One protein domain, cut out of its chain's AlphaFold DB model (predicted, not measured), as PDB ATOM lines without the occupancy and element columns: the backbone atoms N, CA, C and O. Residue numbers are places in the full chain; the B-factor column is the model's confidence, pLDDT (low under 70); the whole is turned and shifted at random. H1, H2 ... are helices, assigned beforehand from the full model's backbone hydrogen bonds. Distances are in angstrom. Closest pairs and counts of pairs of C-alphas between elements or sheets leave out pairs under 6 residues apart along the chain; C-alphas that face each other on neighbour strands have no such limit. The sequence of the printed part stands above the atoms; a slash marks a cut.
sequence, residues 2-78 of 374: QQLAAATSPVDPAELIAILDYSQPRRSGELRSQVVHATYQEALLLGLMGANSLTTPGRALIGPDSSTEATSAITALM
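This is residues 2 to 78 of the 374 residues of the protein "Unannotated protein" of freshwater metagenome (UniProt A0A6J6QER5). Two helix pairs make the two ends of an elongated model: at one, H2 slants across long H3; at the other, H4 packs on H5, with short H1 between H2 and H4. The 77 printed residues hold five named helices, H1 to H5 in chain order, and no named strand: all helix. It is only just compact, close to loose, with a radius of gyration of the C-alphas of 13.4 A and spans of 39 by 24 by 21 A.

Start at H1, residues 2 to 6; its Ala 5 is close to, but not clearly touching, Arg 59 of H4, residues 56 to 60, C-alphas 6.2 A apart. H2, residues 13 to 23, touches H3, residues 30 to 45, at a steep tilt of 50 degrees, opposite ways; their closest C-alphas, Pro 13 and His 37, are 6.4 A apart. H4 touches H5, residues 66 to 75; the closest C-alphas, Pro 57 and Ala 70, are 4.6 A apart. In H1 to H5 every O i to N i+4 pair is within hydrogen-bond range.

Find C-alpha 2 at (357.312, 348.371, 334.945), where H1 begins. H2 measures 15.2 A, H3 22.8 A and H5 14.1 A, which ends at C-alpha 75, (366.580, 368.241, 329.030).

The farthest C-alphas, Arg 26 and Met 78, are 42.0 A apart. The printed part has no cut, no link is long, and no printed residue is under 70 in pLDDT.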
ATOM      1  N   GLN A   2     356.315 349.473 334.917       78.88
ATOM      2  CA  GLN A   2     357.312 348.371 334.945       78.88
ATOM      3  C   GLN A   2     357.081 347.273 333.883       78.88
ATOM      4  O   GLN A   2     358.017 346.884 333.196       78.88
ATOM      5  N   GLN A   3     355.828 346.841 333.681       78.00
ATOM      6  CA  GLN A   3     355.471 345.885 332.616       78.00
ATOM      7  C   GLN A   3     355.757 346.430 331.202       78.00
ATOM      8  O   GLN A   3     356.192 345.693 330.330       78.00
ATOM      9  N   LEU A   4     355.583 347.740 330.995       78.00
ATOM     10  CA  LEU A   4     355.894 348.407 329.725       78.00
ATOM     11  C   LEU A   4     357.406 348.610 329.527       78.00
ATOM     12  O   LEU A   4     357.872 348.666 328.397       78.00
ATOM     13  N   ALA A   5     358.184 348.716 330.610       77.56
ATOM     14  CA  ALA A   5     359.643 348.822 330.540       77.56
ATOM     15  C   ALA A   5     360.300 347.508 330.128       77.56
ATOM     16  O   ALA A   5     361.282 347.531 329.393       77.56
ATOM     17  N   ALA A   6     359.738 346.387 330.583       79.00
ATOM     18  CA  ALA A   6     360.177 345.050 330.203       79.00
ATOM     19  C   ALA A   6     359.757 344.666 328.771       79.00
ATOM     20  O   ALA A   6     360.326 343.740 328.196       79.00
ATOM     21  N   ALA A   7     358.779 345.367 328.188       78.56
ATOM     22  CA  ALA A   7     358.328 345.123 326.828       78.56
ATOM     23  C   ALA A   7     359.322 345.686 325.797       78.56
ATOM     24  O   ALA A   7     359.681 346.868 325.809       78.56
ATOM     25  N   THR A   8     359.740 344.831 324.868       73.62
ATOM     26  CA  THR A   8     360.600 345.169 323.722       73.62
ATOM     27  C   THR A   8     359.809 345.565 322.475       73.62
ATOM     28  O   THR A   8     360.399 345.939 321.466       73.62
ATOM     29  N   SER A   9     358.479 345.492 322.523       83.69
ATOM     30  CA  SER A   9     357.565 345.852 321.434       83.69
ATOM     31  C   SER A   9     356.474 346.802 321.940       83.69
ATOM     32  O   SER A   9     356.280 346.890 323.156       83.69
ATOM     33  N   PRO A  10     355.799 347.550 321.046       88.19
ATOM     34  CA  PRO A  10     354.638 348.354 321.413       88.19
ATOM     35  C   PRO A  10     353.575 347.494 322.103       88.19
ATOM     36  O   PRO A  10     353.345 346.367 321.671       88.19
ATOM     37  N   VAL A  11     352.962 348.007 323.170       88.75
ATOM     38  CA  VAL A  11     351.939 347.298 323.951       88.75
ATOM     39  C   VAL A  11     350.687 348.151 324.015       88.75
ATOM     40  O   VAL A  11     350.696 349.245 324.587       88.75
ATOM     41  N   ASP A  12     349.597 347.629 323.469       90.88
ATOM     42  CA  ASP A  12     348.309 348.311 323.518       90.88
ATOM     43  C   ASP A  12     347.676 348.221 324.918       90.88
ATOM     44  O   ASP A  12     347.933 347.276 325.672       90.88
ATOM     45  N   PRO A  13     346.782 349.159 325.291       91.44
ATOM     46  CA  PRO A  13     346.113 349.124 326.591       91.44
ATOM     47  C   PRO A  13     345.400 347.796 326.879       91.44
ATOM     48  O   PRO A  13     345.448 347.311 328.007       91.44
ATOM     49  N   ALA A  14     344.778 347.182 325.866       92.31
ATOM     50  CA  ALA A  14     344.087 345.901 326.004       92.31
ATOM     51  C   ALA A  14     345.053 344.746 326.322       92.31
ATOM     52  O   ALA A  14     344.771 343.921 327.190       92.31
ATOM     53  N   GLU A  15     346.218 344.720 325.673       91.62
ATOM     54  CA  GLU A  15     347.270 343.736 325.941       91.62
ATOM     55  C   GLU A  15     347.867 343.938 327.335       91.62
ATOM     56  O   GLU A  15     348.059 342.980 328.086       91.62
ATOM     57  N   LEU A  16     348.087 345.195 327.732       91.38
ATOM     58  CA  LEU A  16     348.552 345.529 329.074       91.38
ATOM     59  C   LEU A  16     347.551 345.079 330.147       91.38
ATOM     60  O   LEU A  16     347.966 344.537 331.172       91.38
ATOM     61  N   ILE A  17     346.247 345.265 329.920       94.25
ATOM     62  CA  ILE A  17     345.193 344.763 330.813       94.25
ATOM     63  C   ILE A  17     345.262 343.237 330.904       94.25
ATOM     64  O   ILE A  17     345.283 342.716 332.017       94.25
ATOM     65  N   ALA A  18     345.389 342.527 329.778       92.88
ATOM     66  CA  ALA A  18     345.496 341.066 329.769       92.88
ATOM     67  C   ALA A  18     346.709 340.559 330.577       92.88
ATOM     68  O   ALA A  18     346.584 339.633 331.381       92.88
ATOM     69  N   ILE A  19     347.869 341.209 330.440       91.12
ATOM     70  CA  ILE A  19     349.080 340.894 331.219       91.12
ATOM     71  C   ILE A  19     348.858 341.157 332.719       91.12
ATOM     72  O   ILE A  19     349.267 340.362 333.574       91.12
ATOM     73  N   LEU A  20     348.206 342.267 333.072       91.94
ATOM     74  CA  LEU A  20     347.903 342.618 334.464       91.94
ATOM     75  C   LEU A  20     346.855 341.691 335.091       91.94
ATOM     76  O   LEU A  20     346.957 341.370 336.277       91.94
ATOM     77  N   ASP A  21     345.878 341.237 334.316       93.56
ATOM     78  CA  ASP A  21     344.863 340.282 334.756       93.56
ATOM     79  C   ASP A  21     345.456 338.893 334.975       93.56
ATOM     80  O   ASP A  21     345.143 338.258 335.981       93.56
ATOM     81  N   TYR A  22     346.385 338.461 334.121       92.56
ATOM     82  CA  TYR A  22     347.125 337.218 334.326       92.56
ATOM     83  C   TYR A  22     348.041 337.280 335.561       92.56
ATOM     84  O   TYR A  22     348.031 336.381 336.398       92.56
ATOM     85  N   SER A  23     348.821 338.356 335.707       91.19
ATOM     86  CA  SER A  23     349.804 338.494 336.796       91.19
ATOM     87  C   SER A  23     349.190 338.849 338.153       91.19
ATOM     88  O   SER A  23     349.756 338.527 339.198       91.19
ATOM     89  N   GLN A  24     348.029 339.510 338.169       92.19
ATOM     90  CA  GLN A  24     347.317 339.910 339.383       92.19
ATOM     91  C   GLN A  24     345.802 339.655 339.247       92.19
ATOM     92  O   GLN A  24     345.023 340.620 339.209       92.19
ATOM     93  N   PRO A  25     345.350 338.383 339.245       92.69
ATOM     94  CA  PRO A  25     343.960 338.027 338.935       92.69
ATOM     95  C   PRO A  25     342.937 338.581 339.927       92.69
ATOM     96  O   PRO A  25     341.834 338.943 339.548       92.69
ATOM     97  N   ARG A  26     343.302 338.718 341.208       93.75
ATOM     98  CA  ARG A  26     342.395 339.222 342.265       93.75
ATOM     99  C   ARG A  26     342.012 340.698 342.126       93.75
ATOM    100  O   ARG A  26     341.179 341.184 342.880       93.75
ATOM    101  N   ARG A  27     342.682 341.422 341.235       90.75
ATOM    102  CA  ARG A  27     342.500 342.856 340.993       90.75
ATOM    103  C   ARG A  27     341.910 343.125 339.600       90.75
ATOM    104  O   ARG A  27     341.927 344.273 339.162       90.75
ATOM    105  N   SER A  28     341.470 342.081 338.892       91.69
ATOM    106  CA  SER A  28     340.861 342.204 337.568       91.69
ATOM    107  C   SER A  28     339.474 342.839 337.650       91.69
ATOM    108  O   SER A  28     338.891 342.976 338.728       91.69
ATOM    109  N   GLY A  29     338.956 343.247 336.495       93.19
ATOM    110  CA  GLY A  29     337.627 343.831 336.367       93.19
ATOM    111  C   GLY A  29     337.639 345.266 335.855       93.19
ATOM    112  O   GLY A  29     338.669 345.826 335.474       93.19
ATOM    113  N   GLU A  30     336.451 345.862 335.839       94.31
ATOM    114  CA  GLU A  30     336.185 347.116 335.135       94.31
ATOM    115  C   GLU A  30     337.022 348.293 335.653       94.31
ATOM    116  O   GLU A  30     337.591 349.047 334.866       94.31
ATOM    117  N   LEU A  31     337.183 348.407 336.975       93.88
ATOM    118  CA  LEU A  31     337.952 349.490 337.587       93.88
ATOM    119  C   LEU A  31     339.430 349.471 337.159       93.88
ATOM    120  O   LEU A  31     340.012 350.524 336.909       93.88
ATOM    121  N   ARG A  32     340.040 348.288 337.009       93.38
ATOM    122  CA  ARG A  32     341.405 348.174 336.473       93.38
ATOM    123  C   ARG A  32     341.467 348.665 335.034       93.38
ATOM    124  O   ARG A  32     342.383 349.411 334.711       93.38
ATOM    125  N   SER A  33     340.521 348.245 334.195       94.00
ATOM    126  CA  SER A  33     340.462 348.681 332.797       94.00
ATOM    127  C   SER A  33     340.409 350.210 332.708       94.00
ATOM    128  O   SER A  33     341.250 350.821 332.051       94.00
ATOM    129  N   GLN A  34     339.514 350.841 333.475       95.38
ATOM    130  CA  GLN A  34     339.385 352.301 333.531       95.38
ATOM    131  C   GLN A  34     340.684 352.986 333.981       95.38
ATOM    132  O   GLN A  34     341.135 353.928 333.332       95.38
ATOM    133  N   VAL A  35     341.316 352.492 335.051       94.56
ATOM    134  CA  VAL A  35     342.582 353.047 335.558       94.56
ATOM    135  C   VAL A  35     343.703 352.899 334.532       94.56
ATOM    136  O   VAL A  35     344.418 353.864 334.280       94.56
ATOM    137  N   VAL A  36     343.849 351.729 333.903       93.50
ATOM    138  CA  VAL A  36     344.879 351.508 332.878       93.50
ATOM    139  C   VAL A  36     344.673 352.459 331.708       93.50
ATOM    140  O   VAL A  36     345.627 353.118 331.306       93.50
ATOM    141  N   HIS A  37     343.447 352.592 331.200       94.38
ATOM    142  CA  HIS A  37     343.148 353.522 330.116       94.38
ATOM    143  C   HIS A  37     343.433 354.981 330.498       94.38
ATOM    144  O   HIS A  37     344.067 355.687 329.715       94.38
ATOM    145  N   ALA A  38     343.029 355.424 331.691       94.88
ATOM    146  CA  ALA A  38     343.289 356.784 332.166       94.88
ATOM    147  C   ALA A  38     344.795 357.063 332.296       94.88
ATOM    148  O   ALA A  38     345.300 358.011 331.697       94.88
ATOM    149  N   THR A  39     345.537 356.190 332.986       92.75
ATOM    150  CA  THR A  39     346.993 356.325 333.142       92.75
ATOM    151  C   THR A  39     347.714 356.275 331.796       92.75
ATOM    152  O   THR A  39     348.695 356.986 331.594       92.75
ATOM    153  N   TYR A  40     347.233 355.460 330.854       92.75
ATOM    154  CA  TYR A  40     347.803 355.378 329.514       92.75
ATOM    155  C   TYR A  40     347.638 356.694 328.744       92.75
ATOM    156  O   TYR A  40     348.594 357.177 328.141       92.75
ATOM    157  N   GLN A  41     346.450 357.303 328.805       92.88
ATOM    158  CA  GLN A  41     346.177 358.601 328.182       92.88
ATOM    159  C   GLN A  41     346.991 359.730 328.821       92.88
ATOM    160  O   GLN A  41     347.601 360.522 328.108       92.88
ATOM    161  N   GLU A  42     347.071 359.781 330.150       94.19
ATOM    162  CA  GLU A  42     347.905 360.762 330.854       94.19
ATOM    163  C   GLU A  42     349.384 360.627 330.472       94.19
ATOM    164  O   GLU A  42     350.046 361.619 330.171       94.19
ATOM    165  N   ALA A  43     349.900 359.397 330.407       91.62
ATOM    166  CA  ALA A  43     351.281 359.143 330.016       91.62
ATOM    167  C   ALA A  43     351.571 359.530 328.552       91.62
ATOM    168  O   ALA A  43     352.682 359.978 328.264       91.62
ATOM    169  N   LEU A  44     350.595 359.416 327.641       92.19
ATOM    170  CA  LEU A  44     350.706 359.949 326.277       92.19
ATOM    171  C   LEU A  44     350.722 361.484 326.264       92.19
ATOM    172  O   LEU A  44     351.579 362.077 325.616       92.19
ATOM    173  N   LEU A  45     349.814 362.131 327.003       93.44
ATOM    174  CA  LEU A  45     349.726 363.596 327.077       93.44
ATOM    175  C   LEU A  45     350.994 364.229 327.659       93.44
ATOM    176  O   LEU A  45     351.409 365.300 327.222       93.44
ATOM    177  N   LEU A  46     351.620 363.558 328.624       90.56
ATOM    178  CA  LEU A  46     352.875 363.986 329.240       90.56
ATOM    179  C   LEU A  46     354.121 363.609 328.417       90.56
ATOM    180  O   LEU A  46     355.230 363.956 328.813       90.56
ATOM    181  N   GLY A  47     353.975 362.882 327.302       90.88
ATOM    182  CA  GLY A  47     355.101 362.437 326.468       90.88
ATOM    183  C   GLY A  47     355.969 361.336 327.096       90.88
ATOM    184  O   GLY A  47     357.082 361.069 326.636       90.88
ATOM    185  N   LEU A  48     355.480 360.667 328.144       90.81
ATOM    186  CA  LEU A  48     356.144 359.509 328.762       90.81
ATOM    187  C   LEU A  48     356.001 358.247 327.902       90.81
ATOM    188  O   LEU A  48     356.786 357.304 328.020       90.81
ATOM    189  N   MET A  49     355.001 358.233 327.022       91.06
ATOM    190  CA  MET A  49     354.804 357.206 326.008       91.06
ATOM    191  C   MET A  49     354.610 357.825 324.628       91.06
ATOM    192  O   MET A  49     354.103 358.935 324.492       91.06
ATOM    193  N   GLY A  50     354.991 357.071 323.603       89.50
ATOM    194  CA  GLY A  50     354.771 357.393 322.198       89.50
ATOM    195  C   GLY A  50     354.789 356.112 321.372       89.50
ATOM    196  O   GLY A  50     355.534 355.187 321.694       89.50
ATOM    197  N   ALA A  51     353.935 356.029 320.347       88.38
ATOM    198  CA  ALA A  51     353.781 354.826 319.517       88.38
ATOM    199  C   ALA A  51     353.617 353.531 320.348       88.38
ATOM    200  O   ALA A  51     354.262 352.519 320.084       88.38
ATOM    201  N   ASN A  52     352.788 353.598 321.396       90.12
ATOM    202  CA  ASN A  52     352.496 352.507 322.334       90.12
ATOM    203  C   ASN A  52     353.723 351.899 323.040       90.12
ATOM    204  O   ASN A  52     353.705 350.754 323.483       90.12
ATOM    205  N   SER A  53     354.800 352.675 323.188       91.12
ATOM    206  CA  SER A  53     355.997 352.294 323.937       91.12
ATOM    207  C   SER A  53     356.443 353.417 324.871       91.12
ATOM    208  O   SER A  53     356.107 354.585 324.670       91.12
ATOM    209  N   LEU A  54     357.220 353.077 325.903       90.69
ATOM    210  CA  LEU A  54     357.833 354.082 326.771       90.69
ATOM    211  C   LEU A  54     358.908 354.862 326.012       90.69
ATOM    212  O   LEU A  54     359.791 354.273 325.375       90.69
ATOM    213  N   THR A  55     358.864 356.186 326.139       91.06
ATOM    214  CA  THR A  55     359.921 357.077 325.652       91.06
ATOM    215  C   THR A  55     361.162 356.964 326.541       91.06
ATOM    216  O   THR A  55     361.096 356.425 327.647       91.06
ATOM    217  N   THR A  56     362.312 357.472 326.087       90.38
ATOM    218  CA  THR A  56     363.538 357.546 326.905       90.38
ATOM    219  C   THR A  56     363.283 358.149 328.296       90.38
ATOM    220  O   THR A  56     363.619 357.486 329.279       90.38
ATOM    221  N   PRO A  57     362.625 359.323 328.440       90.56
ATOM    222  CA  PRO A  57     362.289 359.846 329.765       90.56
ATOM    223  C   PRO A  57     361.235 359.009 330.505       90.56
ATOM    224  O   PRO A  57     361.327 358.853 331.719       90.56
ATOM    225  N   GLY A  58     360.277 358.394 329.799       90.25
ATOM    226  CA  GLY A  58     359.312 357.471 330.408       90.25
ATOM    227  C   GLY A  58     359.953 356.221 331.022       90.25
ATOM    228  O   GLY A  58     359.481 355.737 332.051       90.25
ATOM    229  N   ARG A  59     361.041 355.709 330.429       89.19
ATOM    230  CA  ARG A  59     361.841 354.604 330.991       89.19
ATOM    231  C   ARG A  59     362.708 355.061 332.153       89.19
ATOM    232  O   ARG A  59     362.772 354.349 333.146       89.19
ATOM    233  N   ALA A  60     363.318 356.240 332.045       89.38
ATOM    234  CA  ALA A  60     364.139 356.820 333.105       89.38
ATOM    235  C   ALA A  60     363.355 357.019 334.415       89.38
ATOM    236  O   ALA A  60     363.920 356.933 335.496       89.38
ATOM    237  N   LEU A  61     362.027 357.177 334.352       88.62
ATOM    238  CA  LEU A  61     361.175 357.218 335.547       88.62
ATOM    239  C   LEU A  61     361.053 355.873 336.298       88.62
ATOM    240  O   LEU A  61     360.441 355.816 337.364       88.62
ATOM    241  N   ILE A  62     361.587 354.777 335.759       85.44
ATOM    242  CA  ILE A  62     361.428 353.414 336.283       85.44
ATOM    243  C   ILE A  62     362.768 352.981 336.892       85.44
ATOM    244  O   ILE A  62     363.449 352.096 336.384       85.44
ATOM    245  N   GLY A  63     363.155 353.631 337.992       77.88
ATOM    246  CA  GLY A  63     364.426 353.393 338.679       77.88
ATOM    247  C   GLY A  63     364.529 354.114 340.033       77.88
ATOM    248  O   GLY A  63     363.680 354.952 340.348       77.88
ATOM    249  N   PRO A  64     365.543 353.781 340.856       72.69
ATOM    250  CA  PRO A  64     365.752 354.393 342.172       72.69
ATOM    251  C   PRO A  64     366.059 355.900 342.090       72.69
ATOM    252  O   PRO A  64     365.542 356.650 342.912       72.69
ATOM    253  N   ASP A  65     366.771 356.347 341.048       77.31
ATOM    254  CA  ASP A  65     367.095 357.762 340.773       77.31
ATOM    255  C   ASP A  65     366.206 358.366 339.666       77.31
ATOM    256  O   ASP A  65     366.607 359.224 338.878       77.31
ATOM    257  N   SER A  66     364.949 357.916 339.612       83.00
ATOM    258  CA  SER A  66     364.000 358.207 338.527       83.00
ATOM    259  C   SER A  66     363.835 359.688 338.171       83.00
ATOM    260  O   SER A  66     363.648 360.031 337.005       83.00
ATOM    261  N   SER A  67     363.903 360.589 339.156       85.38
ATOM    262  CA  SER A  67     363.696 362.022 338.923       85.38
ATOM    263  C   SER A  67     364.866 362.688 338.198       85.38
ATOM    264  O   SER A  67     364.638 363.532 337.330       85.38
ATOM    265  N   THR A  68     366.108 362.371 338.562       88.19
ATOM    266  CA  THR A  68     367.298 363.009 337.977       88.19
ATOM    267  C   THR A  68     367.527 362.488 336.565       88.19
ATOM    268  O   THR A  68     367.678 363.286 335.642       88.19
ATOM    269  N   GLU A  69     367.433 361.172 336.367       89.12
ATOM    270  CA  GLU A  69     367.581 360.535 335.057       89.12
ATOM    271  C   GLU A  69     366.511 361.002 334.064       89.12
ATOM    272  O   GLU A  69     366.831 361.354 332.925       89.12
ATOM    273  N   ALA A  70     365.244 361.078 334.491       89.44
ATOM    274  CA  ALA A  70     364.173 361.588 333.639       89.44
ATOM    275  C   ALA A  70     364.377 363.068 333.296       89.44
ATOM    276  O   ALA A  70     364.187 363.456 332.145       89.44
ATOM    277  N   THR A  71     364.826 363.884 334.254       89.75
ATOM    278  CA  THR A  71     365.131 365.302 334.007       89.75
ATOM    279  C   THR A  71     366.251 365.456 332.983       89.75
ATOM    280  O   THR A  71     366.116 366.256 332.056       89.75
ATOM    281  N   SER A  72     367.323 364.669 333.083       89.81
ATOM    282  CA  SER A  72     368.409 364.672 332.099       89.81
ATOM    283  C   SER A  72     367.932 364.217 330.718       89.81
ATOM    284  O   SER A  72     368.255 364.864 329.722       89.81
ATOM    285  N   ALA A  73     367.120 363.157 330.648       91.00
ATOM    286  CA  ALA A  73     366.566 362.651 329.393       91.00
ATOM    287  C   ALA A  73     365.625 363.658 328.713       91.00
ATOM    288  O   ALA A  73     365.680 363.810 327.496       91.00
ATOM    289  N   ILE A  74     364.788 364.367 329.480       90.00
ATOM    290  CA  ILE A  74     363.928 365.437 328.953       90.00
ATOM    291  C   ILE A  74     364.786 366.617 328.503       90.00
ATOM    292  O   ILE A  74     364.644 367.061 327.371       90.00
ATOM    293  N   THR A  75     365.709 367.092 329.343       88.88
ATOM    294  CA  THR A  75     366.580 368.241 329.030       88.88
ATOM    295  C   THR A  75     367.349 368.034 327.724       88.88
ATOM    296  O   THR A  75     367.451 368.960 326.930       88.88
ATOM    297  N   ALA A  76     367.822 366.813 327.455       89.81
ATOM    298  CA  ALA A  76     368.521 366.479 326.213       89.81
ATOM    299  C   ALA A  76     367.645 366.571 324.946       89.81
ATOM    300  O   ALA A  76     368.178 366.710 323.847       89.81
ATOM    301  N   LEU A  77     366.318 366.478 325.083       89.50
ATOM    302  CA  LEU A  77     365.354 366.614 323.985       89.50
ATOM    303  C   LEU A  77     364.841 368.050 323.822       89.50
ATOM    304  O   LEU A  77     364.221 368.366 322.805       89.50
ATOM    305  N   MET A  78     365.056 368.907 324.820       86.06
ATOM    306  CA  MET A  78     364.567 370.278 324.799       86.06
ATOM    307  C   MET A  78     365.497 371.176 323.973       86.06
ATOM    308  O   MET A  78     366.720 371.032 324.025       86.06
TER     309      MET A  78